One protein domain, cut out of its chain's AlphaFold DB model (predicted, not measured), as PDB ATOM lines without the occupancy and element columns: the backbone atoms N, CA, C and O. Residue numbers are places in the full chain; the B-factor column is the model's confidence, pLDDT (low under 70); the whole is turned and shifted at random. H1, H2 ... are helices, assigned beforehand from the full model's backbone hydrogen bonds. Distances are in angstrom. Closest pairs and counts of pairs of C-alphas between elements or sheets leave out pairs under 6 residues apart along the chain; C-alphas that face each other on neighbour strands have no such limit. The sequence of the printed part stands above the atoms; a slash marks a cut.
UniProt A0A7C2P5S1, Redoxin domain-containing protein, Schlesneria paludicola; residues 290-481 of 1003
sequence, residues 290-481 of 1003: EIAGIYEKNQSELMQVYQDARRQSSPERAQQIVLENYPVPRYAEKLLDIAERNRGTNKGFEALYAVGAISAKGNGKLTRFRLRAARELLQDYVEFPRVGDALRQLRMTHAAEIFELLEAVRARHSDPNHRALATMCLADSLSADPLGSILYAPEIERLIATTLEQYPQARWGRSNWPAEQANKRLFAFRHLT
ATOM      1  N   GLU A 290     176.354 160.451 218.020       94.56
ATOM      2  CA  GLU A 290     177.262 161.542 217.648       94.56
ATOM      3  C   GLU A 290     177.025 162.002 216.201       94.56
ATOM      4  O   GLU A 290     176.897 163.201 215.943       94.56
ATOM      5  N   ILE A 291     176.903 161.052 215.267       95.50
ATOM      6  CA  ILE A 291     176.673 161.322 213.842       95.50
ATOM      7  C   ILE A 291     175.274 161.892 213.622       95.50
ATOM      8  O   ILE A 291     175.128 162.918 212.954       95.50
ATOM      9  N   ALA A 292     174.254 161.285 214.236       90.75
ATOM     10  CA  ALA A 292     172.877 161.768 214.189       90.75
ATOM     11  C   ALA A 292     172.765 163.214 214.704       90.75
ATOM     12  O   ALA A 292     172.152 164.063 214.055       90.75
ATOM     13  N   GLY A 293     173.430 163.524 215.822       92.38
ATOM     14  CA  GLY A 293     173.462 164.874 216.384       92.38
ATOM     15  C   GLY A 293     174.168 165.895 215.486       92.38
ATOM     16  O   GLY A 293     173.736 167.048 215.411       92.38
ATOM     17  N   ILE A 294     175.234 165.502 214.782       94.44
ATOM     18  CA  ILE A 294     175.903 166.362 213.792       94.44
ATOM     19  C   ILE A 294     174.989 166.615 212.588       94.44
ATOM     20  O   ILE A 294     174.814 167.767 212.181       94.44
ATOM     21  N   TYR A 295     174.386 165.556 212.049       91.38
ATOM     22  CA  TYR A 295     173.477 165.630 210.909       91.38
ATOM     23  C   TYR A 295     172.295 166.565 211.194       91.38
ATOM     24  O   TYR A 295     172.001 167.460 210.402       91.38
ATOM     25  N   GLU A 296     171.652 166.425 212.352       88.62
ATOM     26  CA  GLU A 296     170.508 167.256 212.729       88.62
ATOM     27  C   GLU A 296     170.873 168.729 212.932       88.62
ATOM     28  O   GLU A 296     170.122 169.611 212.508       88.62
ATOM     29  N   LYS A 297     172.030 169.017 213.539       92.50
ATOM     30  CA  LYS A 297     172.511 170.400 213.676       92.50
ATOM     31  C   LYS A 297     172.718 171.049 212.314       92.50
ATOM     32  O   LYS A 297     172.288 172.183 212.121       92.50
ATOM     33  N   ASN A 298     173.290 170.315 211.356       92.50
ATOM     34  CA  ASN A 298     173.404 170.786 209.979       92.50
ATOM     35  C   ASN A 298     172.032 171.115 209.372       92.50
ATOM     36  O   ASN A 298     171.866 172.188 208.801       92.50
ATOM     37  N   GLN A 299     171.047 170.220 209.510       86.19
ATOM     38  CA  GLN A 299     169.701 170.456 208.970       86.19
ATOM     39  C   GLN A 299     169.012 171.652 209.635       86.19
ATOM     40  O   GLN A 299     168.407 172.477 208.956       86.19
ATOM     41  N   SER A 300     169.131 171.770 210.958       88.12
ATOM     42  CA  SER A 300     168.502 172.843 211.732       88.12
ATOM     43  C   SER A 300     169.064 174.212 211.357       88.12
ATOM     44  O   SER A 300     168.302 175.140 211.099       88.12
ATOM     45  N   GLU A 301     170.389 174.329 211.262       92.12
ATOM     46  CA  GLU A 301     171.034 175.566 210.822       92.12
ATOM     47  C   GLU A 301     170.732 175.878 209.358       92.12
ATOM     48  O   GLU A 301     170.448 177.025 209.029       92.12
ATOM     49  N   LEU A 302     170.725 174.872 208.478       86.69
ATOM     50  CA  LEU A 302     170.371 175.079 207.076       86.69
ATOM     51  C   LEU A 302     168.938 175.620 206.948       86.69
ATOM     52  O   LEU A 302     168.695 176.556 206.189       86.69
ATOM     53  N   MET A 303     167.993 175.082 207.723       83.50
ATOM     54  CA  MET A 303     166.618 175.582 207.756       83.50
ATOM     55  C   MET A 303     166.517 177.005 208.311       83.50
ATOM     56  O   MET A 303     165.731 177.790 207.784       83.50
ATOM     57  N   GLN A 304     167.312 177.361 209.323       88.06
ATOM     58  CA  GLN A 304     167.391 178.741 209.814       88.06
ATOM     59  C   GLN A 304     167.914 179.685 208.730       88.06
ATOM     60  O   GLN A 304     167.271 180.691 208.447       88.06
ATOM     61  N   VAL A 305     168.991 179.303 208.039       86.00
ATOM     62  CA  VAL A 305     169.542 180.063 206.909       86.00
ATOM     63  C   VAL A 305     168.479 180.276 205.825       86.00
ATOM     64  O   VAL A 305     168.293 181.401 205.368       86.00
ATOM     65  N   TYR A 306     167.707 179.243 205.464       79.44
ATOM     66  CA  TYR A 306     166.586 179.387 204.524       79.44
ATOM     67  C   TYR A 306     165.497 180.346 205.020       79.44
ATOM     68  O   TYR A 306     164.972 181.138 204.234       79.44
ATOM     69  N   GLN A 307     165.122 180.268 206.297       84.94
ATOM     70  CA  GLN A 307     164.080 181.121 206.874       84.94
ATOM     71  C   GLN A 307     164.514 182.586 206.938       84.94
ATOM     72  O   GLN A 307     163.733 183.467 206.572       84.94
ATOM     73  N   ASP A 308     165.748 182.844 207.358       84.69
ATOM     74  CA  ASP A 308     166.298 184.192 207.462       84.69
ATOM     75  C   ASP A 308     166.462 184.820 206.080       84.69
ATOM     76  O   ASP A 308     166.018 185.947 205.855       84.69
ATOM     77  N   ALA A 309     166.973 184.049 205.119       81.12
ATOM     78  CA  ALA A 309     167.106 184.481 203.738       81.12
ATOM     79  C   ALA A 309     165.745 184.842 203.114       81.12
ATOM     80  O   ALA A 309     165.604 185.906 202.516       81.12
ATOM     81  N   ARG A 310     164.705 184.019 203.322       76.06
ATOM     82  CA  ARG A 310     163.341 184.300 202.826       76.06
ATOM     83  C   ARG A 310     162.681 185.515 203.478       76.06
ATOM     84  O   ARG A 310     161.826 186.138 202.861       76.06
ATOM     85  N   ARG A 311     163.027 185.840 204.727       79.81
ATOM     86  CA  ARG A 311     162.481 187.013 205.435       79.81
ATOM     87  C   ARG A 311     163.117 188.322 204.982       79.81
ATOM     88  O   ARG A 311     162.481 189.365 205.083       79.81
ATOM     89  N   GLN A 312     164.370 188.270 204.547       73.44
ATOM     90  CA  GLN A 312     165.192 189.456 204.301       73.44
ATOM     91  C   GLN A 312     165.319 189.803 202.815       73.44
ATOM     92  O   GLN A 312     165.977 190.784 202.472       73.44
ATOM     93  N   SER A 313     164.778 188.988 201.909       70.25
ATOM     94  CA  SER A 313     165.124 189.058 200.489       70.25
ATOM     95  C   SER A 313     164.056 188.447 199.583       70.25
ATOM     96  O   SER A 313     163.235 187.649 200.032       70.25
ATOM     97  N   SER A 314     164.076 188.817 198.297       69.19
ATOM     98  CA  SER A 314     163.254 188.160 197.273       69.19
ATOM     99  C   SER A 314     163.577 186.655 197.203       69.19
ATOM    100  O   SER A 314     164.661 186.260 197.641       69.19
ATOM    101  N   PRO A 315     162.684 185.795 196.673       53.12
ATOM    102  CA  PRO A 315     162.940 184.356 196.546       53.12
ATOM    103  C   PRO A 315     164.289 184.026 195.894       53.12
ATOM    104  O   PRO A 315     164.996 183.124 196.343       53.12
ATOM    105  N   GLU A 316     164.674 184.816 194.897       51.00
ATOM    106  CA  GLU A 316     165.933 184.702 194.174       51.00
ATOM    107  C   GLU A 316     167.102 185.057 195.117       51.00
ATOM    108  O   GLU A 316     167.995 184.238 195.367       51.00
ATOM    109  N   ARG A 317     167.067 186.243 195.754       67.12
ATOM    110  CA  ARG A 317     168.124 186.675 196.691       67.12
ATOM    111  C   ARG A 317     168.243 185.780 197.914       67.12
ATOM    112  O   ARG A 317     169.356 185.539 198.387       67.12
ATOM    113  N   ALA A 318     167.138 185.192 198.352       63.66
ATOM    114  CA  ALA A 318     167.138 184.201 199.407       63.66
ATOM    115  C   ALA A 318     167.963 182.957 199.026       63.66
ATOM    116  O   ALA A 318     168.713 182.445 199.854       63.66
ATOM    117  N   GLN A 319     167.887 182.485 197.778       62.88
ATOM    118  CA  GLN A 319     168.645 181.313 197.336       62.88
ATOM    119  C   GLN A 319     170.159 181.571 197.316       62.88
ATOM    120  O   GLN A 319     170.928 180.715 197.757       62.88
ATOM    121  N   GLN A 320     170.597 182.757 196.885       68.06
ATOM    122  CA  GLN A 320     172.020 183.115 196.909       68.06
ATOM    123  C   GLN A 320     172.551 183.288 198.338       68.06
ATOM    124  O   GLN A 320     173.619 182.768 198.655       68.06
ATOM    125  N   ILE A 321     171.790 183.942 199.222       71.75
ATOM    126  CA  ILE A 321     172.150 184.067 200.644       71.75
ATOM    127  C   ILE A 321     172.297 182.683 201.275       71.75
ATOM    128  O   ILE A 321     173.228 182.454 202.047       71.75
ATOM    129  N   VAL A 322     171.411 181.746 200.928       72.94
ATOM    130  CA  VAL A 322     171.529 180.371 201.412       72.94
ATOM    131  C   VAL A 322     172.828 179.744 200.920       72.94
ATOM    132  O   VAL A 322     173.575 179.243 201.754       72.94
ATOM    133  N   LEU A 323     173.143 179.848 199.620       70.31
ATOM    134  CA  LEU A 323     174.388 179.346 199.017       70.31
ATOM    135  C   LEU A 323     175.658 179.907 199.680       70.31
ATOM    136  O   LEU A 323     176.609 179.156 199.903       70.31
ATOM    137  N   GLU A 324     175.667 181.194 200.023       76.31
ATOM    138  CA  GLU A 324     176.787 181.870 200.695       76.31
ATOM    139  C   GLU A 324     176.970 181.410 202.151       76.31
ATOM    140  O   GLU A 324     178.093 181.393 202.655       76.31
ATOM    141  N   ASN A 325     175.890 180.983 202.811       80.19
ATOM    142  CA  ASN A 325     175.865 180.662 204.239       80.19
ATOM    143  C   ASN A 325     175.625 179.169 204.529       80.19
ATOM    144  O   ASN A 325     175.152 178.817 205.611       80.19
ATOM    145  N   TYR A 326     175.951 178.267 203.591       81.50
ATOM    146  CA  TYR A 326     175.776 176.827 203.809       81.50
ATOM    147  C   TYR A 326     176.588 176.343 205.021       81.50
ATOM    148  O   TYR A 326     177.818 176.442 205.015       81.50
ATOM    149  N   PRO A 327     175.954 175.700 206.019       88.56
ATOM    150  CA  PRO A 327     176.677 175.124 207.151       88.56
ATOM    151  C   PRO A 327     177.427 173.831 206.779       88.56
ATOM    152  O   PRO A 327     178.298 173.375 207.526       88.56
ATOM    153  N   VAL A 328     177.108 173.246 205.619       87.94
ATOM    154  CA  VAL A 328     177.545 171.913 205.184       87.94
ATOM    155  C   VAL A 328     179.059 171.706 205.237       87.94
ATOM    156  O   VAL A 328     179.451 170.698 205.820       87.94
ATOM    157  N   PRO A 329     179.934 172.600 204.725       90.25
ATOM    158  CA  PRO A 329     181.376 172.358 204.755       90.25
ATOM    159  C   PRO A 329     181.909 172.079 206.163       90.25
ATOM    160  O   PRO A 329     182.682 171.149 206.368       90.25
ATOM    161  N   ARG A 330     181.430 172.830 207.161       92.31
ATOM    162  CA  ARG A 330     181.855 172.684 208.558       92.31
ATOM    163  C   ARG A 330     181.454 171.338 209.153       92.31
ATOM    164  O   ARG A 330     182.192 170.785 209.966       92.31
ATOM    165  N   TYR A 331     180.269 170.843 208.813       95.00
ATOM    166  CA  TYR A 331     179.769 169.569 209.327       95.00
ATOM    167  C   TYR A 331     180.308 168.374 208.541       95.00
ATOM    168  O   TYR A 331     180.608 167.352 209.147       95.00
ATOM    169  N   ALA A 332     180.507 168.522 207.231       93.94
ATOM    170  CA  ALA A 332     181.103 167.501 206.381       93.94
ATOM    171  C   ALA A 332     182.539 167.172 206.811       93.94
ATOM    172  O   ALA A 332     182.850 165.998 206.963       93.94
ATOM    173  N   GLU A 333     183.379 168.176 207.100       95.44
ATOM    174  CA  GLU A 333     184.746 167.932 207.597       95.44
ATOM    175  C   GLU A 333     184.744 167.164 208.926       95.44
ATOM    176  O   GLU A 333     185.462 166.182 209.081       95.44
ATOM    177  N   LYS A 334     183.862 167.530 209.868       97.12
ATOM    178  CA  LYS A 334     183.737 166.806 211.147       97.12
ATOM    179  C   LYS A 334     183.348 165.344 210.955       97.12
ATOM    180  O   LYS A 334     183.845 164.479 211.667       97.12
ATOM    181  N   LEU A 335     182.430 165.069 210.031       97.88
ATOM    182  CA  LEU A 335     182.002 163.706 209.733       97.88
ATOM    183  C   LEU A 335     183.120 162.914 209.047       97.88
ATOM    184  O   LEU A 335     183.350 161.765 209.409       97.88
ATOM    185  N   LEU A 336     183.857 163.528 208.121       97.38
ATOM    186  CA  LEU A 336     185.012 162.902 207.474       97.38
ATOM    187  C   LEU A 336     186.120 162.562 208.478       97.38
ATOM    188  O   LEU A 336     186.655 161.458 208.427       97.38
ATOM    189  N   ASP A 337     186.394 163.441 209.445       97.31
ATOM    190  CA  ASP A 337     187.332 163.158 210.539       97.31
ATOM    191  C   ASP A 337     186.894 161.948 211.378       97.31
ATOM    192  O   ASP A 337     187.723 161.146 211.818       97.31
ATOM    193  N   ILE A 338     185.586 161.805 211.629       97.81
ATOM    194  CA  ILE A 338     185.051 160.639 212.340       97.81
ATOM    195  C   ILE A 338     185.186 159.386 211.471       97.81
ATOM    196  O   ILE A 338     185.606 158.350 211.990       97.81
ATOM    197  N   ALA A 339     184.884 159.476 210.175       97.62
ATOM    198  CA  ALA A 339     185.033 158.370 209.236       97.62
ATOM    199  C   ALA A 339     186.473 157.845 209.203       97.62
ATOM    200  O   ALA A 339     186.700 156.650 209.380       97.62
ATOM    201  N   GLU A 340     187.448 158.747 209.088       96.38
ATOM    202  CA  GLU A 340     188.869 158.409 208.996       96.38
ATOM    203  C   GLU A 340     189.389 157.686 210.248       96.38
ATOM    204  O   GLU A 340     190.178 156.747 210.147       96.38
ATOM    205  N   ARG A 341     188.900 158.060 211.437       96.69
ATOM    206  CA  ARG A 341     189.269 157.403 212.707       96.69
ATOM    207  C   ARG A 341     188.552 156.073 212.944       96.69
ATOM    208  O   ARG A 341     188.939 155.343 213.851       96.69
ATOM    209  N   ASN A 342     187.499 155.777 212.182       96.75
ATOM    210  CA  ASN A 342     186.615 154.624 212.387       96.75
ATOM    211  C   ASN A 342     186.462 153.779 211.105       96.75
ATOM    212  O   ASN A 342     185.403 153.185 210.878       96.75
ATOM    213  N   ARG A 343     187.511 153.720 210.273       95.25
ATOM    214  CA  ARG A 343     187.551 152.955 209.013       95.25
ATOM    215  C   ARG A 343     187.144 151.492 209.199       95.25
ATOM    216  O   ARG A 343     187.479 150.866 210.203       95.25
ATOM    217  N   GLY A 344     186.389 150.960 208.239       91.06
ATOM    218  CA  GLY A 344     185.858 149.591 208.256       91.06
ATOM    219  C   GLY A 344     184.764 149.316 209.301       91.06
ATOM    220  O   GLY A 344     184.262 148.198 209.377       91.06
ATOM    221  N   THR A 345     184.361 150.304 210.109       93.94
ATOM    222  CA  THR A 345     183.300 150.144 211.124       93.94
ATOM    223  C   THR A 345     181.975 150.776 210.685       93.94
ATOM    224  O   THR A 345     181.969 151.684 209.850       93.94
ATOM    225  N   ASN A 346     180.856 150.373 211.308       90.50
ATOM    226  CA  ASN A 346     179.543 151.005 211.096       90.50
ATOM    227  C   ASN A 346     179.566 152.510 211.390       90.50
ATOM    228  O   ASN A 346     178.975 153.289 210.649       90.50
ATOM    229  N   LYS A 347     180.307 152.940 212.417       93.88
ATOM    230  CA  LYS A 347     180.438 154.359 212.747       93.88
ATOM    231  C   LYS A 347     181.109 155.156 211.635       93.88
ATOM    232  O   LYS A 347     180.654 156.251 211.308       93.88
ATOM    233  N   GLY A 348     182.162 154.600 211.036       96.69
ATOM    234  CA  GLY A 348     182.802 155.224 209.882       96.69
ATOM    235  C   GLY A 348     181.883 155.256 208.660       96.69
ATOM    236  O   GLY A 348     181.761 156.296 208.018       96.69
ATOM    237  N   PHE A 349     181.147 154.168 208.408       95.69
ATOM    238  CA  PHE A 349     180.159 154.098 207.330       95.69
ATOM    239  C   PHE A 349     179.069 155.171 207.471       95.69
ATOM    240  O   PHE A 349     178.801 155.917 206.530       95.69
ATOM    241  N   GLU A 350     178.455 155.288 208.648       94.25
ATOM    242  CA  GLU A 350     177.383 156.257 208.890       94.25
ATOM    243  C   GLU A 350     177.853 157.702 208.772       94.25
ATOM    244  O   GLU A 350     177.106 158.557 208.292       94.25
ATOM    245  N   ALA A 351     179.098 157.978 209.162       97.06
ATOM    246  CA  ALA A 351     179.698 159.282 208.955       97.06
ATOM    247  C   ALA A 351     179.815 159.612 207.453       97.06
ATOM    248  O   ALA A 351     179.420 160.704 207.040       97.06
ATOM    249  N   LEU A 352     180.257 158.662 206.620       96.75
ATOM    250  CA  LEU A 352     180.336 158.817 205.157       96.75
ATOM    251  C   LEU A 352     178.949 158.955 204.511       96.75
ATOM    252  O   LEU A 352     178.744 159.827 203.662       96.75
ATOM    253  N   TYR A 353     177.973 158.158 204.952       94.00
ATOM    254  CA  TYR A 353     176.572 158.298 204.546       94.00
ATOM    255  C   TYR A 353     176.037 159.702 204.863       94.00
ATOM    256  O   TYR A 353     175.462 160.363 203.993       94.00
ATOM    257  N   ALA A 354     176.272 160.192 206.086       94.06
ATOM    258  CA  ALA A 354     175.846 161.519 206.513       94.06
ATOM    259  C   ALA A 354     176.499 162.625 205.669       94.06
ATOM    260  O   ALA A 354     175.799 163.562 205.285       94.06
ATOM    261  N   VAL A 355     177.788 162.498 205.315       94.56
ATOM    262  CA  VAL A 355     178.477 163.422 204.391       94.56
ATOM    263  C   VAL A 355     177.750 163.483 203.052       94.56
ATOM    264  O   VAL A 355     177.419 164.579 202.588       94.56
ATOM    265  N   GLY A 356     177.458 162.328 202.445       89.88
ATOM    266  CA  GLY A 356     176.725 162.250 201.179       89.88
ATOM    267  C   GLY A 356     175.348 162.917 201.261       89.88
ATOM    268  O   GLY A 356     174.989 163.705 200.385       89.88
ATOM    269  N   ALA A 357     174.615 162.671 202.350       88.06
ATOM    270  CA  ALA A 357     173.275 163.208 202.567       88.06
ATOM    271  C   ALA A 357     173.255 164.738 202.757       88.06
ATOM    272  O   ALA A 357     172.409 165.419 202.173       88.06
ATOM    273  N   ILE A 358     174.186 165.312 203.530       87.81
ATOM    274  CA  ILE A 358     174.213 166.771 203.757       87.81
ATOM    275  C   ILE A 358     174.759 167.558 202.560       87.81
ATOM    276  O   ILE A 358     174.463 168.742 202.424       87.81
ATOM    277  N   SER A 359     175.533 166.919 201.680       84.88
ATOM    278  CA  SER A 359     176.164 167.561 200.516       84.88
ATOM    279  C   SER A 359     175.380 167.407 199.206       84.88
ATOM    280  O   SER A 359     175.795 167.952 198.187       84.88
ATOM    281  N   ALA A 360     174.229 166.723 199.214       66.19
ATOM    282  CA  ALA A 360     173.453 166.391 198.012       66.19
ATOM    283  C   ALA A 360     172.800 167.581 197.276       66.19
ATOM    284  O   ALA A 360     172.375 167.422 196.138       66.19
ATOM    285  N   LYS A 361     172.694 168.762 197.901       55.09
ATOM    286  CA  LYS A 361     171.988 169.941 197.347       55.09
ATOM    287  C   LYS A 361     172.910 171.120 196.994       55.09
ATOM    288  O   LYS A 361     172.457 172.261 196.972       55.09
ATOM    289  N   GLY A 362     174.207 170.876 196.812       45.75
ATOM    290  CA  GLY A 362     175.205 171.934 196.633       45.75
ATOM    291  C   GLY A 362     175.552 172.273 195.190       45.75
ATOM    292  O   GLY A 362     175.492 171.419 194.314       45.75
ATOM    293  N   ASN A 363     176.028 173.503 194.980       48.06
ATOM    294  CA  ASN A 363     176.869 173.836 193.828       48.06
ATOM    295  C   ASN A 363     178.185 173.020 193.870       48.06
ATOM    296  O   ASN A 363     178.507 172.407 194.892       48.06
ATOM    297  N   GLY A 364     178.974 173.041 192.788       55.09
ATOM    298  CA  GLY A 364     180.202 172.237 192.641       55.09
ATOM    299  C   GLY A 364     181.195 172.291 193.819       55.09
ATOM    300  O   GLY A 364     181.971 171.359 194.014       55.09
ATOM    301  N   LYS A 365     181.127 173.316 194.687       61.88
ATOM    302  CA  LYS A 365     181.954 173.419 195.902       61.88
ATOM    303  C   LYS A 365     181.656 172.338 196.948       61.88
ATOM    304  O   LYS A 365     182.564 171.988 197.703       61.88
ATOM    305  N   LEU A 366     180.426 171.816 197.022       71.62
ATOM    306  CA  LEU A 366     180.075 170.737 197.961       71.62
ATOM    307  C   LEU A 366     180.375 169.343 197.391       71.62
ATOM    308  O   LEU A 366     180.542 168.399 198.166       71.62
ATOM    309  N   THR A 367     180.519 169.222 196.067       76.19
ATOM    310  CA  THR A 367     180.801 167.954 195.378       76.19
ATOM    311  C   THR A 367     182.073 167.294 195.899       76.19
ATOM    312  O   THR A 367     182.074 166.089 196.125       76.19
ATOM    313  N   ARG A 368     183.113 168.069 196.235       81.81
ATOM    314  CA  ARG A 368     184.372 167.540 196.801       81.81
ATOM    315  C   ARG A 368     184.175 166.626 198.019       81.81
ATOM    316  O   ARG A 368     184.920 165.665 198.193       81.81
ATOM    317  N   PHE A 369     183.172 166.905 198.857       88.00
ATOM    318  CA  PHE A 369     182.869 166.090 200.035       88.00
ATOM    319  C   PHE A 369     182.244 164.752 199.645       88.00
ATOM    320  O   PHE A 369     182.582 163.729 200.234       88.00
ATOM    321  N   ARG A 370     181.391 164.751 198.613       88.19
ATOM    322  CA  ARG A 370     180.811 163.535 198.024       88.19
ATOM    323  C   ARG A 370     181.900 162.657 197.421       88.19
ATOM    324  O   ARG A 370     181.924 161.468 197.705       88.19
ATOM    325  N   LEU A 371     182.831 163.249 196.668       88.25
ATOM    326  CA  LEU A 371     183.946 162.521 196.049       88.25
ATOM    327  C   LEU A 371     184.898 161.936 197.094       88.25
ATOM    328  O   LEU A 371     185.320 160.787 196.986       88.25
ATOM    329  N   ARG A 372     185.211 162.692 198.157       89.88
ATOM    330  CA  ARG A 372     185.985 162.151 199.286       89.88
ATOM    331  C   ARG A 372     185.239 161.002 199.963       89.88
ATOM    332  O   ARG A 372     185.845 159.964 200.184       89.88
ATOM    333  N   ALA A 373     183.940 161.148 200.227       94.44
ATOM    334  CA  ALA A 373     183.156 160.068 200.816       94.44
ATOM    335  C   ALA A 373     183.116 158.815 199.924       94.44
ATOM    336  O   ALA A 373     183.255 157.706 200.429       94.44
ATOM    337  N   ALA A 374     182.990 158.988 198.605       94.06
ATOM    338  CA  ALA A 374     182.991 157.894 197.641       94.06
ATOM    339  C   ALA A 374     184.308 157.105 197.639       94.06
ATOM    340  O   ALA A 374     184.274 155.877 197.662       94.06
ATOM    341  N   ARG A 375     185.459 157.792 197.702       94.56
ATOM    342  CA  ARG A 375     186.781 157.145 197.796       94.56
ATOM    343  C   ARG A 375     186.936 156.300 199.055       94.56
ATOM    344  O   ARG A 375     187.386 155.163 198.976       94.56
ATOM    345  N   GLU A 376     186.530 156.835 200.204       95.81
ATOM    346  CA  GLU A 376     186.601 156.100 201.474       95.81
ATOM    347  C   GLU A 376     185.648 154.889 201.473       95.81
ATOM    348  O   GLU A 376     186.009 153.803 201.925       95.81
ATOM    349  N   LEU A 377     184.449 155.035 200.891       96.88
ATOM    350  CA  LEU A 377     183.511 153.923 200.702       96.88
ATOM    351  C   LEU A 377     184.074 152.837 199.776       96.88
ATOM    352  O   LEU A 377     183.934 151.650 200.071       96.88
ATOM    353  N   LEU A 378     184.726 153.232 198.680       95.75
ATOM    354  CA  LEU A 378     185.347 152.315 197.722       95.75
ATOM    355  C   LEU A 378     186.481 151.508 198.366       95.75
ATOM    356  O   LEU A 378     186.666 150.335 198.036       95.75
ATOM    357  N   GLN A 379     187.229 152.130 199.277       94.00
ATOM    358  CA  GLN A 379     188.353 151.493 199.948       94.00
ATOM    359  C   GLN A 379     187.896 150.461 200.986       94.00
ATOM    360  O   GLN A 379     188.361 149.322 200.954       94.00
ATOM    361  N   ASP A 380     186.977 150.847 201.877       94.69
ATOM    362  CA  ASP A 380     186.729 150.102 203.120       94.69
ATOM    363  C   ASP A 380     185.315 149.487 203.218       94.69
ATOM    364  O   ASP A 380     185.063 148.682 204.116       94.69
ATOM    365  N   TYR A 381     184.377 149.832 202.319       96.31
ATOM    366  CA  TYR A 381     182.941 149.564 202.520       96.31
ATOM    367  C   TYR A 381     182.210 148.894 201.347       96.31
ATOM    368  O   TYR A 381     180.984 148.806 201.361       96.31
ATOM    369  N   VAL A 382     182.925 148.375 200.347       96.25
ATOM    370  CA  VAL A 382     182.298 147.778 199.150       96.25
ATOM    371  C   VAL A 382     181.436 146.552 199.459       96.25
ATOM    372  O   VAL A 382     180.418 146.396 198.809       96.25
ATOM    373  N   GLU A 383     181.795 145.716 200.439       94.50
ATOM    374  CA  GLU A 383     180.974 144.577 200.913       94.50
ATOM    375  C   GLU A 383     180.145 144.926 202.160       94.50
ATOM    376  O   GLU A 383     179.642 144.043 202.858       94.50
ATOM    377  N   PHE A 384     180.061 146.209 202.527       92.50
ATOM    378  CA  PHE A 384     179.389 146.583 203.762       92.50
ATOM    379  C   PHE A 384     177.876 146.335 203.628       92.50
ATOM    380  O   PHE A 384     177.278 146.858 202.687       92.50
ATOM    381  N   PRO A 385     177.210 145.647 204.581       86.81
ATOM    382  CA  PRO A 385     175.802 145.232 204.444       86.81
ATOM    383  C   PRO A 385     174.785 146.358 204.226       86.81
ATOM    384  O   PRO A 385     173.622 146.097 203.932       86.81
ATOM    385  N   ARG A 386     175.202 147.608 204.442       86.00
ATOM    386  CA  ARG A 386     174.386 148.812 204.283       86.00
ATOM    387  C   ARG A 386     174.877 149.727 203.168       86.00
ATOM    388  O   ARG A 386     174.364 150.835 203.053       86.00
ATOM    389  N   VAL A 387     175.852 149.323 202.346       91.75
ATOM    390  CA  VAL A 387     176.500 150.227 201.376       91.75
ATOM    391  C   VAL A 387     175.500 150.896 200.428       91.75
ATOM    392  O   VAL A 387     175.689 152.052 200.049       91.75
ATOM    393  N   GLY A 388     174.378 150.232 200.136       88.94
ATOM    394  CA  GLY A 388     173.296 150.770 199.312       88.94
ATOM    395  C   GLY A 388     172.708 152.072 199.867       88.94
ATOM    396  O   GLY A 388     172.302 152.929 199.078       88.94
ATOM    397  N   ASP A 389     172.756 152.273 201.197       87.00
ATOM    398  CA  ASP A 389     172.240 153.477 201.868       87.00
ATOM    399  C   ASP A 389     173.036 154.678 201.338       87.00
ATOM    400  O   ASP A 389     172.473 155.707 200.956       87.00
ATOM    401  N   ALA A 390     174.360 154.516 201.252       90.81
ATOM    402  CA  ALA A 390     175.284 155.538 200.785       90.81
ATOM    403  C   ALA A 390     175.229 155.735 199.266       90.81
ATOM    404  O   ALA A 390     175.215 156.882 198.813       90.81
ATOM    405  N   LEU A 391     175.124 154.658 198.474       91.12
ATOM    406  CA  LEU A 391     175.056 154.760 197.007       91.12
ATOM    407  C   LEU A 391     173.908 155.660 196.552       91.12
ATOM    408  O   LEU A 391     174.081 156.537 195.703       91.12
ATOM    409  N   ARG A 392     172.744 155.514 197.191       84.94
ATOM    410  CA  ARG A 392     171.562 156.314 196.877       84.94
ATOM    411  C   ARG A 392     171.771 157.804 197.165       84.94
ATOM    412  O   ARG A 392     171.200 158.635 196.463       84.94
ATOM    413  N   GLN A 393     172.561 158.154 198.181       83.94
ATOM    414  CA  GLN A 393     172.895 159.553 198.473       83.94
ATOM    415  C   GLN A 393     173.887 160.121 197.462       83.94
ATOM    416  O   GLN A 393     173.846 161.318 197.190       83.94
ATOM    417  N   LEU A 394     174.764 159.272 196.922       84.25
ATOM    418  CA  LEU A 394     175.855 159.630 196.019       84.25
ATOM    419  C   LEU A 394     175.468 159.639 194.530       84.25
ATOM    420  O   LEU A 394     176.164 160.271 193.737       84.25
ATOM    421  N   ARG A 395     174.338 159.021 194.163       80.38
ATOM    422  CA  ARG A 395     173.798 159.018 192.793       80.38
ATOM    423  C   ARG A 395     173.542 160.427 192.242       80.38
ATOM    424  O   ARG A 395     173.460 161.396 192.999       80.38
ATOM    425  N   MET A 396     173.356 160.522 190.925       73.75
ATOM    426  CA  MET A 396     173.208 161.788 190.187       73.75
ATOM    427  C   MET A 396     174.442 162.701 190.300       73.75
ATOM    428  O   MET A 396     174.338 163.923 190.264       73.75
ATOM    429  N   THR A 397     175.627 162.121 190.492       75.94
ATOM    430  CA  THR A 397     176.903 162.846 190.497       75.94
ATOM    431  C   THR A 397     177.809 162.205 189.457       75.94
ATOM    432  O   THR A 397     178.231 161.067 189.630       75.94
ATOM    433  N   HIS A 398     178.071 162.922 188.366       74.44
ATOM    434  CA  HIS A 398     178.889 162.430 187.261       74.44
ATOM    435  C   HIS A 398     180.381 162.643 187.567       74.44
ATOM    436  O   HIS A 398     180.943 163.685 187.236       74.44
ATOM    437  N   ALA A 399     181.004 161.684 188.257       73.50
ATOM    438  CA  ALA A 399     182.408 161.755 188.662       73.50
ATOM    439  C   ALA A 399     183.055 160.367 188.759       73.50
ATOM    440  O   ALA A 399     182.397 159.407 189.169       73.50
ATOM    441  N   ALA A 400     184.350 160.303 188.442       73.81
ATOM    442  CA  ALA A 400     185.164 159.088 188.418       73.81
ATOM    443  C   ALA A 400     185.045 158.269 189.708       73.81
ATOM    444  O   ALA A 400     184.674 157.100 189.684       73.81
ATOM    445  N   GLU A 401     185.229 158.904 190.866       83.75
ATOM    446  CA  GLU A 401     185.238 158.203 192.155       83.75
ATOM    447  C   GLU A 401     183.876 157.586 192.501       83.75
ATOM    448  O   GLU A 401     183.789 156.570 193.193       83.75
ATOM    449  N   ILE A 402     182.795 158.199 192.012       85.69
ATOM    450  CA  ILE A 402     181.435 157.680 192.162       85.69
ATOM    451  C   ILE A 402     181.247 156.485 191.228       85.69
ATOM    452  O   ILE A 402     180.716 155.463 191.658       85.69
ATOM    453  N   PHE A 403     181.705 156.580 189.978       84.00
ATOM    454  CA  PHE A 403     181.643 155.474 189.026       84.00
ATOM    455  C   PHE A 403     182.457 154.269 189.487       84.00
ATOM    456  O   PHE A 403     181.926 153.161 189.483       84.00
ATOM    457  N   GLU A 404     183.680 154.474 189.974       87.88
ATOM    458  CA  GLU A 404     184.518 153.410 190.529       87.88
ATOM    459  C   GLU A 404     183.848 152.713 191.719       87.88
ATOM    460  O   GLU A 404     183.822 151.483 191.771       87.88
ATOM    461  N   LEU A 405     183.254 153.470 192.651       95.25
ATOM    462  CA  LEU A 405     182.490 152.911 193.772       95.25
ATOM    463  C   LEU A 405     181.287 152.090 193.293       95.25
ATOM    464  O   LEU A 405     181.060 150.975 193.766       95.25
ATOM    465  N   LEU A 406     180.498 152.641 192.371       95.69
ATOM    466  CA  LEU A 406     179.303 151.978 191.853       95.69
ATOM    467  C   LEU A 406     179.668 150.700 191.096       95.69
ATOM    468  O   LEU A 406     179.052 149.661 191.321       95.69
ATOM    469  N   GLU A 407     180.706 150.742 190.268       93.75
ATOM    470  CA  GLU A 407     181.223 149.571 189.564       93.75
ATOM    471  C   GLU A 407     181.780 148.523 190.525       93.75
ATOM    472  O   GLU A 407     181.487 147.333 190.397       93.75
ATOM    473  N   ALA A 408     182.511 148.958 191.549       96.00
ATOM    474  CA  ALA A 408     183.009 148.093 192.604       96.00
ATOM    475  C   ALA A 408     181.889 147.332 193.319       96.00
ATOM    476  O   ALA A 408     182.009 146.116 193.483       96.00
ATOM    477  N   VAL A 409     180.828 148.025 193.749       97.38
ATOM    478  CA  VAL A 409     179.685 147.386 194.418       97.38
ATOM    479  C   VAL A 409     178.936 146.493 193.433       97.38
ATOM    480  O   VAL A 409     178.662 145.342 193.756       97.38
ATOM    481  N   ARG A 410     178.673 146.966 192.208       95.31
ATOM    482  CA  ARG A 410     178.005 146.184 191.156       95.31
ATOM    483  C   ARG A 410     178.727 144.868 190.860       95.31
ATOM    484  O   ARG A 410     178.075 143.837 190.711       95.31
ATOM    485  N   ALA A 411     180.054 144.900 190.771       93.31
ATOM    486  CA  ALA A 411     180.857 143.746 190.385       93.31
ATOM    487  C   ALA A 411     181.131 142.780 191.543       93.31
ATOM    488  O   ALA A 411     181.200 141.571 191.316       93.31
ATOM    489  N   ARG A 412     181.329 143.295 192.763       94.25
ATOM    490  CA  ARG A 412     181.878 142.503 193.876       94.25
ATOM    491  C   ARG A 412     180.845 142.143 194.938       94.25
ATOM    492  O   ARG A 412     180.896 141.011 195.409       94.25
ATOM    493  N   HIS A 413     179.883 143.034 195.214       96.31
ATOM    494  CA  HIS A 413     178.987 142.896 196.363       96.31
ATOM    495  C   HIS A 413     178.227 141.567 196.360       96.31
ATOM    496  O   HIS A 413     177.537 141.219 195.398       96.31
ATOM    497  N   SER A 414     178.311 140.848 197.476       92.69
ATOM    498  CA  SER A 414     177.670 139.543 197.677       92.69
ATOM    499  C   SER A 414     176.135 139.577 197.543       92.69
ATOM    500  O   SER A 414     175.545 138.708 196.899       92.69
ATOM    501  N   ASP A 415     175.478 140.597 198.099       89.69
ATOM    502  CA  ASP A 415     174.023 140.807 197.983       89.69
ATOM    503  C   ASP A 415     173.576 141.349 196.593       89.69
ATOM    504  O   ASP A 415     174.001 142.436 196.185       89.69
ATOM    505  N   PRO A 416     172.680 140.653 195.856       90.69
ATOM    506  CA  PRO A 416     172.111 141.141 194.596       90.69
ATOM    507  C   PRO A 416     171.327 142.459 194.704       90.69
ATOM    508  O   PRO A 416     171.319 143.211 193.731       90.69
ATOM    509  N   ASN A 417     170.719 142.788 195.849       89.19
ATOM    510  CA  ASN A 417     170.004 144.062 196.027       89.19
ATOM    511  C   ASN A 417     170.956 145.252 195.888       89.19
ATOM    512  O   ASN A 417     170.679 146.219 195.179       89.19
ATOM    513  N   HIS A 418     172.124 145.139 196.516       92.56
ATOM    514  CA  HIS A 418     173.182 146.137 196.471       92.56
ATOM    515  C   HIS A 418     173.768 146.293 195.063       92.56
ATOM    516  O   HIS A 418     173.988 147.418 194.610       92.56
ATOM    517  N   ARG A 419     173.927 145.187 194.324       94.62
ATOM    518  CA  ARG A 419     174.351 145.219 192.914       94.62
ATOM    519  C   ARG A 419     173.316 145.871 191.998       94.62
ATOM    520  O   ARG A 419     173.684 146.669 191.133       94.62
ATOM    521  N   ALA A 420     172.030 145.595 192.213       93.06
ATOM    522  CA  ALA A 420     170.941 146.231 191.473       93.06
ATOM    523  C   ALA A 420     170.892 147.746 191.726       93.06
ATOM    524  O   ALA A 420     170.802 148.537 190.787       93.06
ATOM    525  N   LEU A 421     171.029 148.165 192.988       91.50
ATOM    526  CA  LEU A 421     171.090 149.579 193.365       91.50
ATOM    527  C   LEU A 421     172.292 150.281 192.755       91.50
ATOM    528  O   LEU A 421     172.140 151.384 192.238       91.50
ATOM    529  N   ALA A 422     173.463 149.646 192.782       94.94
ATOM    530  CA  ALA A 422     174.662 150.181 192.153       94.94
ATOM    531  C   ALA A 422     174.479 150.340 190.635       94.94
ATOM    532  O   ALA A 422     174.808 151.389 190.087       94.94
ATOM    533  N   THR A 423     173.864 149.351 189.976       94.50
ATOM    534  CA  THR A 423     173.534 149.398 188.539       94.50
ATOM    535  C   THR A 423     172.602 150.568 188.212       94.50
ATOM    536  O   THR A 423     172.867 151.334 187.284       94.50
ATOM    537  N   MET A 424     171.551 150.770 189.012       89.31
ATOM    538  CA  MET A 424     170.629 151.898 188.839       89.31
ATOM    539  C   MET A 424     171.276 153.249 189.143       89.31
ATOM    540  O   MET A 424     171.121 154.192 188.370       89.31
ATOM    541  N   CYS A 425     172.048 153.348 190.226       90.44
ATOM    542  CA  CYS A 425     172.754 154.576 190.589       90.44
ATOM    543  C   CYS A 425     173.822 154.951 189.548       90.44
ATOM    544  O   CYS A 425     174.087 156.140 189.353       90.44
ATOM    545  N   LEU A 426     174.405 153.969 188.852       88.75
ATOM    546  CA  LEU A 426     175.311 154.197 187.727       88.75
ATOM    547  C   LEU A 426     174.557 154.801 186.539       88.75
ATOM    548  O   LEU A 426     174.965 155.842 186.028       88.75
ATOM    549  N   ALA A 427     173.407 154.230 186.168       84.62
ATOM    550  CA  ALA A 427     172.554 154.789 185.119       84.62
ATOM    551  C   ALA A 427     172.053 156.207 185.455       84.62
ATOM    552  O   ALA A 427     171.981 157.062 184.573       84.62
ATOM    553  N   ASP A 428     171.684 156.466 186.714       81.31
ATOM    554  CA  ASP A 428     171.330 157.802 187.225       81.31
ATOM    555  C   ASP A 428     172.507 158.779 187.067       81.31
ATOM    556  O   ASP A 428     172.357 159.863 186.509       81.31
ATOM    557  N   SER A 429     173.700 158.382 187.510       79.25
ATOM    558  CA  SER A 429     174.884 159.252 187.504       79.25
ATOM    559  C   SER A 429     175.389 159.552 186.090       79.25
ATOM    560  O   SER A 429     175.792 160.681 185.826       79.25
ATOM    561  N   LEU A 430     175.275 158.604 185.153       71.69
ATOM    562  CA  LEU A 430     175.534 158.842 183.726       71.69
ATOM    563  C   LEU A 430     174.507 159.781 183.085       71.69
ATOM    564  O   LEU A 430     174.841 160.531 182.175       71.69
ATOM    565  N   SER A 431     173.265 159.761 183.574       68.62
ATOM    566  CA  SER A 431     172.201 160.649 183.088       68.62
ATOM    567  C   SER A 431     172.261 162.051 183.695       68.62
ATOM    568  O   SER A 431     171.571 162.947 183.214       68.62
ATOM    569  N   ALA A 432     173.045 162.239 184.761       65.00
ATOM    570  CA  ALA A 432     173.173 163.518 185.448       65.00
ATOM    571  C   ALA A 432     174.046 164.519 184.683       65.00
ATOM    572  O   ALA A 432     173.835 165.721 184.828       65.00
ATOM    573  N   ASP A 433     174.992 164.036 183.871       56.03
ATOM    574  CA  ASP A 433     175.716 164.884 182.929       56.03
ATOM    575  C   ASP A 433     174.865 165.106 181.681       56.03
ATOM    576  O   ASP A 433     174.431 164.142 181.031       56.03
ATOM    577  N   PRO A 434     174.657 166.374 181.313       47.75
ATOM    578  CA  PRO A 434     174.066 166.727 180.069       47.75
ATOM    579  C   PRO A 434     174.479 165.911 178.842       47.75
ATOM    580  O   PRO A 434     173.660 165.300 178.144       47.75
ATOM    581  N   LEU A 435     175.776 165.876 178.613       47.09
ATOM    582  CA  LEU A 435     176.393 165.150 177.521       47.09
ATOM    583  C   LEU A 435     176.346 163.654 177.720       47.09
ATOM    584  O   LEU A 435     176.012 162.916 176.796       47.09
ATOM    585  N   GLY A 436     176.658 163.215 178.937       51.03
ATOM    586  CA  GLY A 436     176.619 161.818 179.327       51.03
ATOM    587  C   GLY A 436     175.274 161.167 179.017       51.03
ATOM    588  O   GLY A 436     175.246 160.052 178.504       51.03
ATOM    589  N   SER A 437     174.163 161.888 179.197       51.12
ATOM    590  CA  SER A 437     172.829 161.375 178.861       51.12
ATOM    591  C   SER A 437     172.627 161.070 177.367       51.12
ATOM    592  O   SER A 437     171.851 160.174 177.039       51.12
ATOM    593  N   ILE A 438     173.339 161.769 176.475       50.47
ATOM    594  CA  ILE A 438     173.279 161.586 175.015       50.47
ATOM    595  C   ILE A 438     174.335 160.569 174.571       50.47
ATOM    596  O   ILE A 438     174.024 159.589 173.896       50.47
ATOM    597  N   LEU A 439     175.583 160.762 174.997       50.91
ATOM    598  CA  LEU A 439     176.724 159.934 174.603       50.91
ATOM    599  C   LEU A 439     176.632 158.513 175.155       50.91
ATOM    600  O   LEU A 439     176.962 157.545 174.473       50.91
ATOM    601  N   TYR A 440     176.150 158.378 176.389       60.31
ATOM    602  CA  TYR A 440     175.990 157.089 177.049       60.31
ATOM    603  C   TYR A 440     174.559 156.588 176.989       60.31
ATOM    604  O   TYR A 440     174.252 155.620 177.673       60.31
ATOM    605  N   ALA A 441     173.690 157.178 176.164       64.56
ATOM    606  CA  ALA A 441     172.303 156.744 176.034       64.56
ATOM    607  C   ALA A 441     172.180 155.212 175.817       64.56
ATOM    608  O   ALA A 441     171.410 154.580 176.544       64.56
ATOM    609  N   PRO A 442     172.994 154.564 174.947       66.69
ATOM    610  CA  PRO A 442     172.959 153.106 174.789       66.69
ATOM    611  C   PRO A 442     173.407 152.330 176.035       66.69
ATOM    612  O   PRO A 442     172.916 151.235 176.304       66.69
ATOM    613  N   GLU A 443     174.361 152.866 176.797       78.06
ATOM    614  CA  GLU A 443     174.830 152.228 178.027       78.06
ATOM    615  C   GLU A 443     173.854 152.438 179.181       78.06
ATOM    616  O   GLU A 443     173.584 151.496 179.916       78.06
ATOM    617  N   ILE A 444     173.269 153.629 179.302       78.00
ATOM    618  CA  ILE A 444     172.197 153.943 180.246       78.00
ATOM    619  C   ILE A 444     171.020 152.997 180.003       78.00
ATOM    620  O   ILE A 444     170.567 152.352 180.947       78.00
ATOM    621  N   GLU A 445     170.574 152.838 178.748       80.31
ATOM    622  CA  GLU A 445     169.520 151.875 178.405       80.31
ATOM    623  C   GLU A 445     169.922 150.449 178.805       80.31
ATOM    624  O   GLU A 445     169.135 149.743 179.434       80.31
ATOM    625  N   ARG A 446     171.160 150.034 178.504       86.00
ATOM    626  CA  ARG A 446     171.665 148.701 178.862       86.00
ATOM    627  C   ARG A 446     171.689 148.477 180.372       86.00
ATOM    628  O   ARG A 446     171.287 147.409 180.820       86.00
ATOM    629  N   LEU A 447     172.158 149.446 181.153       88.94
ATOM    630  CA  LEU A 447     172.207 149.371 182.615       88.94
ATOM    631  C   LEU A 447     170.799 149.254 183.200       88.94
ATOM    632  O   LEU A 447     170.551 148.387 184.032       88.94
ATOM    633  N   ILE A 448     169.867 150.073 182.711       86.69
ATOM    634  CA  ILE A 448     168.461 150.030 183.121       86.69
ATOM    635  C   ILE A 448     167.839 148.667 182.778       86.69
ATOM    636  O   ILE A 448     167.217 148.043 183.636       86.69
ATOM    637  N   ALA A 449     168.037 148.174 181.551       88.38
ATOM    638  CA  ALA A 449     167.542 146.864 181.129       88.38
ATOM    639  C   ALA A 449     168.152 145.724 181.964       88.38
ATOM    640  O   ALA A 449     167.433 144.840 182.421       88.38
ATOM    641  N   THR A 450     169.455 145.801 182.255       90.19
ATOM    642  CA  THR A 450     170.170 144.824 183.093       90.19
ATOM    643  C   THR A 450     169.548 144.716 184.482       90.19
ATOM    644  O   THR A 450     169.427 143.609 185.005       90.19
ATOM    645  N   THR A 451     169.109 145.831 185.076       91.19
ATOM    646  CA  THR A 451     168.415 145.808 186.372       91.19
ATOM    647  C   THR A 451     167.162 144.933 186.330       91.19
ATOM    648  O   THR A 451     166.943 144.144 187.246       91.19
ATOM    649  N   LEU A 452     166.365 145.021 185.264       89.19
ATOM    650  CA  LEU A 452     165.138 144.229 185.109       89.19
ATOM    651  C   LEU A 452     165.424 142.763 184.776       89.19
ATOM    652  O   LEU A 452     164.742 141.874 185.275       89.19
ATOM    653  N   GLU A 453     166.431 142.514 183.943       91.44
ATOM    654  CA  GLU A 453     166.783 141.170 183.480       91.44
ATOM    655  C   GLU A 453     167.474 140.341 184.568       91.44
ATOM    656  O   GLU A 453     167.149 139.169 184.758       91.44
ATOM    657  N   GLN A 454     168.427 140.934 185.290       92.75
ATOM    658  CA  GLN A 454     169.251 140.219 186.270       92.75
ATOM    659  C   GLN A 454     168.722 140.338 187.698       92.75
ATOM    660  O   GLN A 454     168.967 139.449 188.517       92.75
ATOM    661  N   TYR A 455     168.000 141.418 188.011       91.38
ATOM    662  CA  TYR A 455     167.573 141.731 189.372       91.38
ATOM    663  C   TYR A 455     166.073 142.078 189.493       91.38
ATOM    664  O   TYR A 455     165.725 143.038 190.185       91.38
ATOM    665  N   PRO A 456     165.147 141.287 188.910       83.12
ATOM    666  CA  PRO A 456     163.714 141.610 188.907       83.12
ATOM    667  C   PRO A 456     163.082 141.656 190.307       83.12
ATOM    668  O   PRO A 456     162.035 142.264 190.493       83.12
ATOM    669  N   GLN A 457     163.713 141.007 191.290       82.94
ATOM    670  CA  GLN A 457     163.249 140.926 192.679       82.94
ATOM    671  C   GLN A 457     164.080 141.791 193.637       82.94
ATOM    672  O   GLN A 457     163.966 141.634 194.853       82.94
ATOM    673  N   ALA A 458     164.952 142.664 193.114       84.69
ATOM    674  CA  ALA A 458     165.788 143.504 193.960       84.69
ATOM    675  C   ALA A 458     164.975 144.552 194.722       84.69
ATOM    676  O   ALA A 458     164.065 145.187 194.185       84.69
ATOM    677  N   ARG A 459     165.346 144.747 195.988       78.06
ATOM    678  CA  ARG A 459     164.594 145.544 196.954       78.06
ATOM    679  C   ARG A 459     165.454 146.562 197.677       78.06
ATOM    680  O   ARG A 459     166.655 146.383 197.878       78.06
ATOM    681  N   TRP A 460     164.780 147.618 198.107       74.94
ATOM    682  CA  TRP A 460     165.293 148.640 199.001       74.94
ATOM    683  C   TRP A 460     164.250 148.942 200.079       74.94
ATOM    684  O   TRP A 460     163.206 149.538 199.790       74.94
ATOM    685  N   GLY A 461     164.504 148.500 201.313       70.38
ATOM    686  CA  GLY A 461     163.484 148.502 202.364       70.38
ATOM    687  C   GLY A 461     162.239 147.724 201.912       70.38
ATOM    688  O   GLY A 461     162.351 146.585 201.462       70.38
ATOM    689  N   ARG A 462     161.064 148.364 201.976       64.31
ATOM    690  CA  ARG A 462     159.778 147.821 201.483       64.31
ATOM    691  C   ARG A 462     159.559 147.943 199.976       64.31
ATOM    692  O   ARG A 462     158.636 147.343 199.443       64.31
ATOM    693  N   SER A 463     160.374 148.738 199.287       66.19
ATOM    694  CA  SER A 463     160.149 149.069 197.880       66.19
ATOM    695  C   SER A 463     160.927 148.146 196.941       66.19
ATOM    696  O   SER A 463     162.096 147.840 197.179       66.19
ATOM    697  N   ASN A 464     160.326 147.781 195.810       74.56
ATOM    698  CA  ASN A 464     161.017 147.223 194.639       74.56
ATOM    699  C   ASN A 464     161.660 148.336 193.785       74.56
ATOM    700  O   ASN A 464     161.768 148.217 192.562       74.56
ATOM    701  N   TRP A 465     162.081 149.431 194.436       81.12
ATOM    702  CA  TRP A 465     162.495 150.677 193.796       81.12
ATOM    703  C   TRP A 465     163.467 150.480 192.626       81.12
ATOM    704  O   TRP A 465     163.211 151.079 191.584       81.12
ATOM    705  N   PRO A 466     164.524 149.636 192.700       82.56
ATOM    706  CA  PRO A 466     165.417 149.445 191.556       82.56
ATOM    707  C   PRO A 466     164.678 148.998 190.290       82.56
ATOM    708  O   PRO A 466     164.860 149.599 189.234       82.56
ATOM    709  N   ALA A 467     163.813 147.988 190.399       81.06
ATOM    710  CA  ALA A 467     163.056 147.456 189.272       81.06
ATOM    711  C   ALA A 467     161.929 148.406 188.835       81.06
ATOM    712  O   ALA A 467     161.722 148.610 187.642       81.06
ATOM    713  N   GLU A 468     161.231 149.040 189.779       80.06
ATOM    714  CA  GLU A 468     160.180 150.016 189.469       80.06
ATOM    715  C   GLU A 468     160.741 151.214 188.688       80.06
ATOM    716  O   GLU A 468     160.219 151.584 187.633       80.06
ATOM    717  N   GLN A 469     161.850 151.787 189.164       80.50
ATOM    718  CA  GLN A 469     162.524 152.884 188.476       80.50
ATOM    719  C   GLN A 469     163.116 152.435 187.144       80.50
ATOM    720  O   GLN A 469     163.074 153.196 186.179       80.50
ATOM    721  N   ALA A 470     163.642 151.210 187.061       85.50
ATOM    722  CA  ALA A 470     164.156 150.690 185.805       85.50
ATOM    723  C   ALA A 470     163.051 150.558 184.748       85.50
ATOM    724  O   ALA A 470     163.220 151.039 183.629       85.50
ATOM    725  N   ASN A 471     161.894 149.993 185.109       81.88
ATOM    726  CA  ASN A 471     160.730 149.891 184.221       81.88
ATOM    727  C   ASN A 471     160.275 151.267 183.735       81.88
ATOM    728  O   ASN A 471     160.120 151.473 182.528       81.88
ATOM    729  N   LYS A 472     160.126 152.220 184.666       79.19
ATOM    730  CA  LYS A 472     159.761 153.603 184.347       79.19
ATOM    731  C   LYS A 472     160.756 154.197 183.344       79.19
ATOM    732  O   LYS A 472     160.415 154.488 182.195       79.19
ATOM    733  N   ARG A 473     162.036 154.256 183.707       79.00
ATOM    734  CA  ARG A 473     163.062 154.877 182.861       79.00
ATOM    735  C   ARG A 473     163.224 154.189 181.505       79.00
ATOM    736  O   ARG A 473     163.412 154.887 180.512       79.00
ATOM    737  N   LEU A 474     163.113 152.861 181.431       81.94
ATOM    738  CA  LEU A 474     163.227 152.128 180.167       81.94
ATOM    739  C   LEU A 474     162.081 152.462 179.212       81.94
ATOM    740  O   LEU A 474     162.311 152.687 178.023       81.94
ATOM    741  N   PHE A 475     160.855 152.532 179.732       81.56
ATOM    742  CA  PHE A 475     159.704 152.955 178.943       81.56
ATOM    743  C   PHE A 475     159.873 154.397 178.457       81.56
ATOM    744  O   PHE A 475     159.731 154.658 177.262       81.56
ATOM    745  N   ALA A 476     160.268 155.323 179.338       77.50
ATOM    746  CA  ALA A 476     160.514 156.707 178.946       77.50
ATOM    747  C   ALA A 476     161.593 156.802 177.856       77.50
ATOM    748  O   ALA A 476     161.405 157.498 176.860       77.50
ATOM    749  N   PHE A 477     162.682 156.040 177.983       72.88
ATOM    750  CA  PHE A 477     163.761 156.005 176.996       72.88
ATOM    751  C   PHE A 477     163.290 155.513 175.620       72.88
ATOM    752  O   PHE A 477     163.677 156.067 174.587       72.88
ATOM    753  N   ARG A 478     162.426 154.493 175.596       77.12
ATOM    754  CA  ARG A 478     161.932 153.863 174.363       77.12
ATOM    755  C   ARG A 478     160.790 154.624 173.695       77.12
ATOM    756  O   ARG A 478     160.650 154.525 172.475       77.12
ATOM    757  N   HIS A 479     160.007 155.382 174.462       78.25
ATOM    758  CA  HIS A 479     158.739 155.943 173.985       78.25
ATOM    759  C   HIS A 479     158.598 157.460 174.145       78.25
ATOM    760  O   HIS A 479     157.884 158.074 173.359       78.25
ATOM    761  N   LEU A 480     159.270 158.078 175.119       77.94
ATOM    762  CA  LEU A 480     159.021 159.467 175.536       77.94
ATOM    763  C   LEU A 480     160.220 160.410 175.323       77.94
ATOM    764  O   LEU A 480     160.195 161.558 175.766       77.94
ATOM    765  N   THR A 481     161.278 159.943 174.660       67.69
ATOM    766  CA  THR A 481     162.458 160.748 174.307       67.69
ATOM    767  C   THR A 481     162.334 161.362 172.913       67.69
ATOM    768  O   THR A 481     161.584 160.885 172.056       67.69
TER     769      THR A 481
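AT A GLANCE: This is residues 290 to 481 of the 1003 residues of the protein "Redoxin domain-containing protein" of Schlesneria paludicola (UniProt A0A7C2P5S1). Two staggered layers of helices stand side by side, H1, H4, H6 and H8 running the same way in one and H3, H5 and H7 running the opposite way in the other. H2 packs on H1 at one end of this row, H10 and H11 pack at the other, and short H9 makes a corner with H8. The printed part has 192 residues with eleven named helices, H1 to H11 in order, and no named strand; its class is all helix. It is compact, with a radius of gyration of the C-alphas of 17.7 A and spans of 51 by 41 by 30 A.

HOW THE PARTS SIT: H1, residues 290 to 312, touches H2, residues 315 to 324, with residues 302 to 312 alone; this hairpin has a steep tilt of 41 degrees, and its closest C-alphas, of Ala 309 and Ala 318, are 4.3 A apart. With residues 291 to 299 alone H1 touches H4, residues 346 to 359, closest at the C-alphas of Ile 291 and Ala 351, 6.1 A. H3, residues 328 to 341, and H4 form a hairpin at a shallow tilt of 18 degrees, closest at the C-alphas of Ala 339 and Gly 348, 3.9 A. H4 and H5, residues 364 to 380, form another, closest at the C-alphas of Gly 356 and Arg 370, 5.3 A. H6, residues 387 to 394, touches H4, the C-alphas of Tyr 353 and Ala 390 being closest at 4.8 A. H7, residues 400 to 412, touches residues 371 to 378 of H5 alone, closest at the C-alphas of Leu 405 and Leu 378, 4.9 A. The hub is H8, residues 416 to 432, which touches five helices: H6, H7, H9 (residues 434 to 439), H10 (residues 441 to 454) and H11 (residues 465 to 479). H8 and H9 only just touch, and only at the corner, with 3 pairs of C-alphas within 8 A, closest at Ser 431 and Ser 437, 4.3 A. H10 and H11 form a hairpin at a steep tilt of 44 degrees, closest at the C-alphas of Ile 448 and Ala 470, 5.1 A. Eight helices, H1, H3, H4, H5, H7, H8, H10 and H11, make a bundle, helices lying side by side. Every O i to N i+4 pair is within hydrogen-bond range in H1, H2, H4, H7, H8 and H11, against 9 of 10 in H3, 10 of 13 in H5, 3 of 4 in H6, 1 of 2 in H9 and 9 of 10 in H10.

IN THESE COORDINATES: H1 begins at C-alpha 290, (177.262, 161.542, 217.648), and is 33.2 A long. H5 is 25.3 A and H8 24.2 A. H11 ends at C-alpha 479, (158.739, 155.943, 173.985).

THE WHOLE: The two farthest C-alphas, of Gln 312 and Glu 453, are 52.6 A apart. The printed part has no cut and no long link. The mean pLDDT of the printed part is 83.3; 28 residues are under 70, among them 431 to 442.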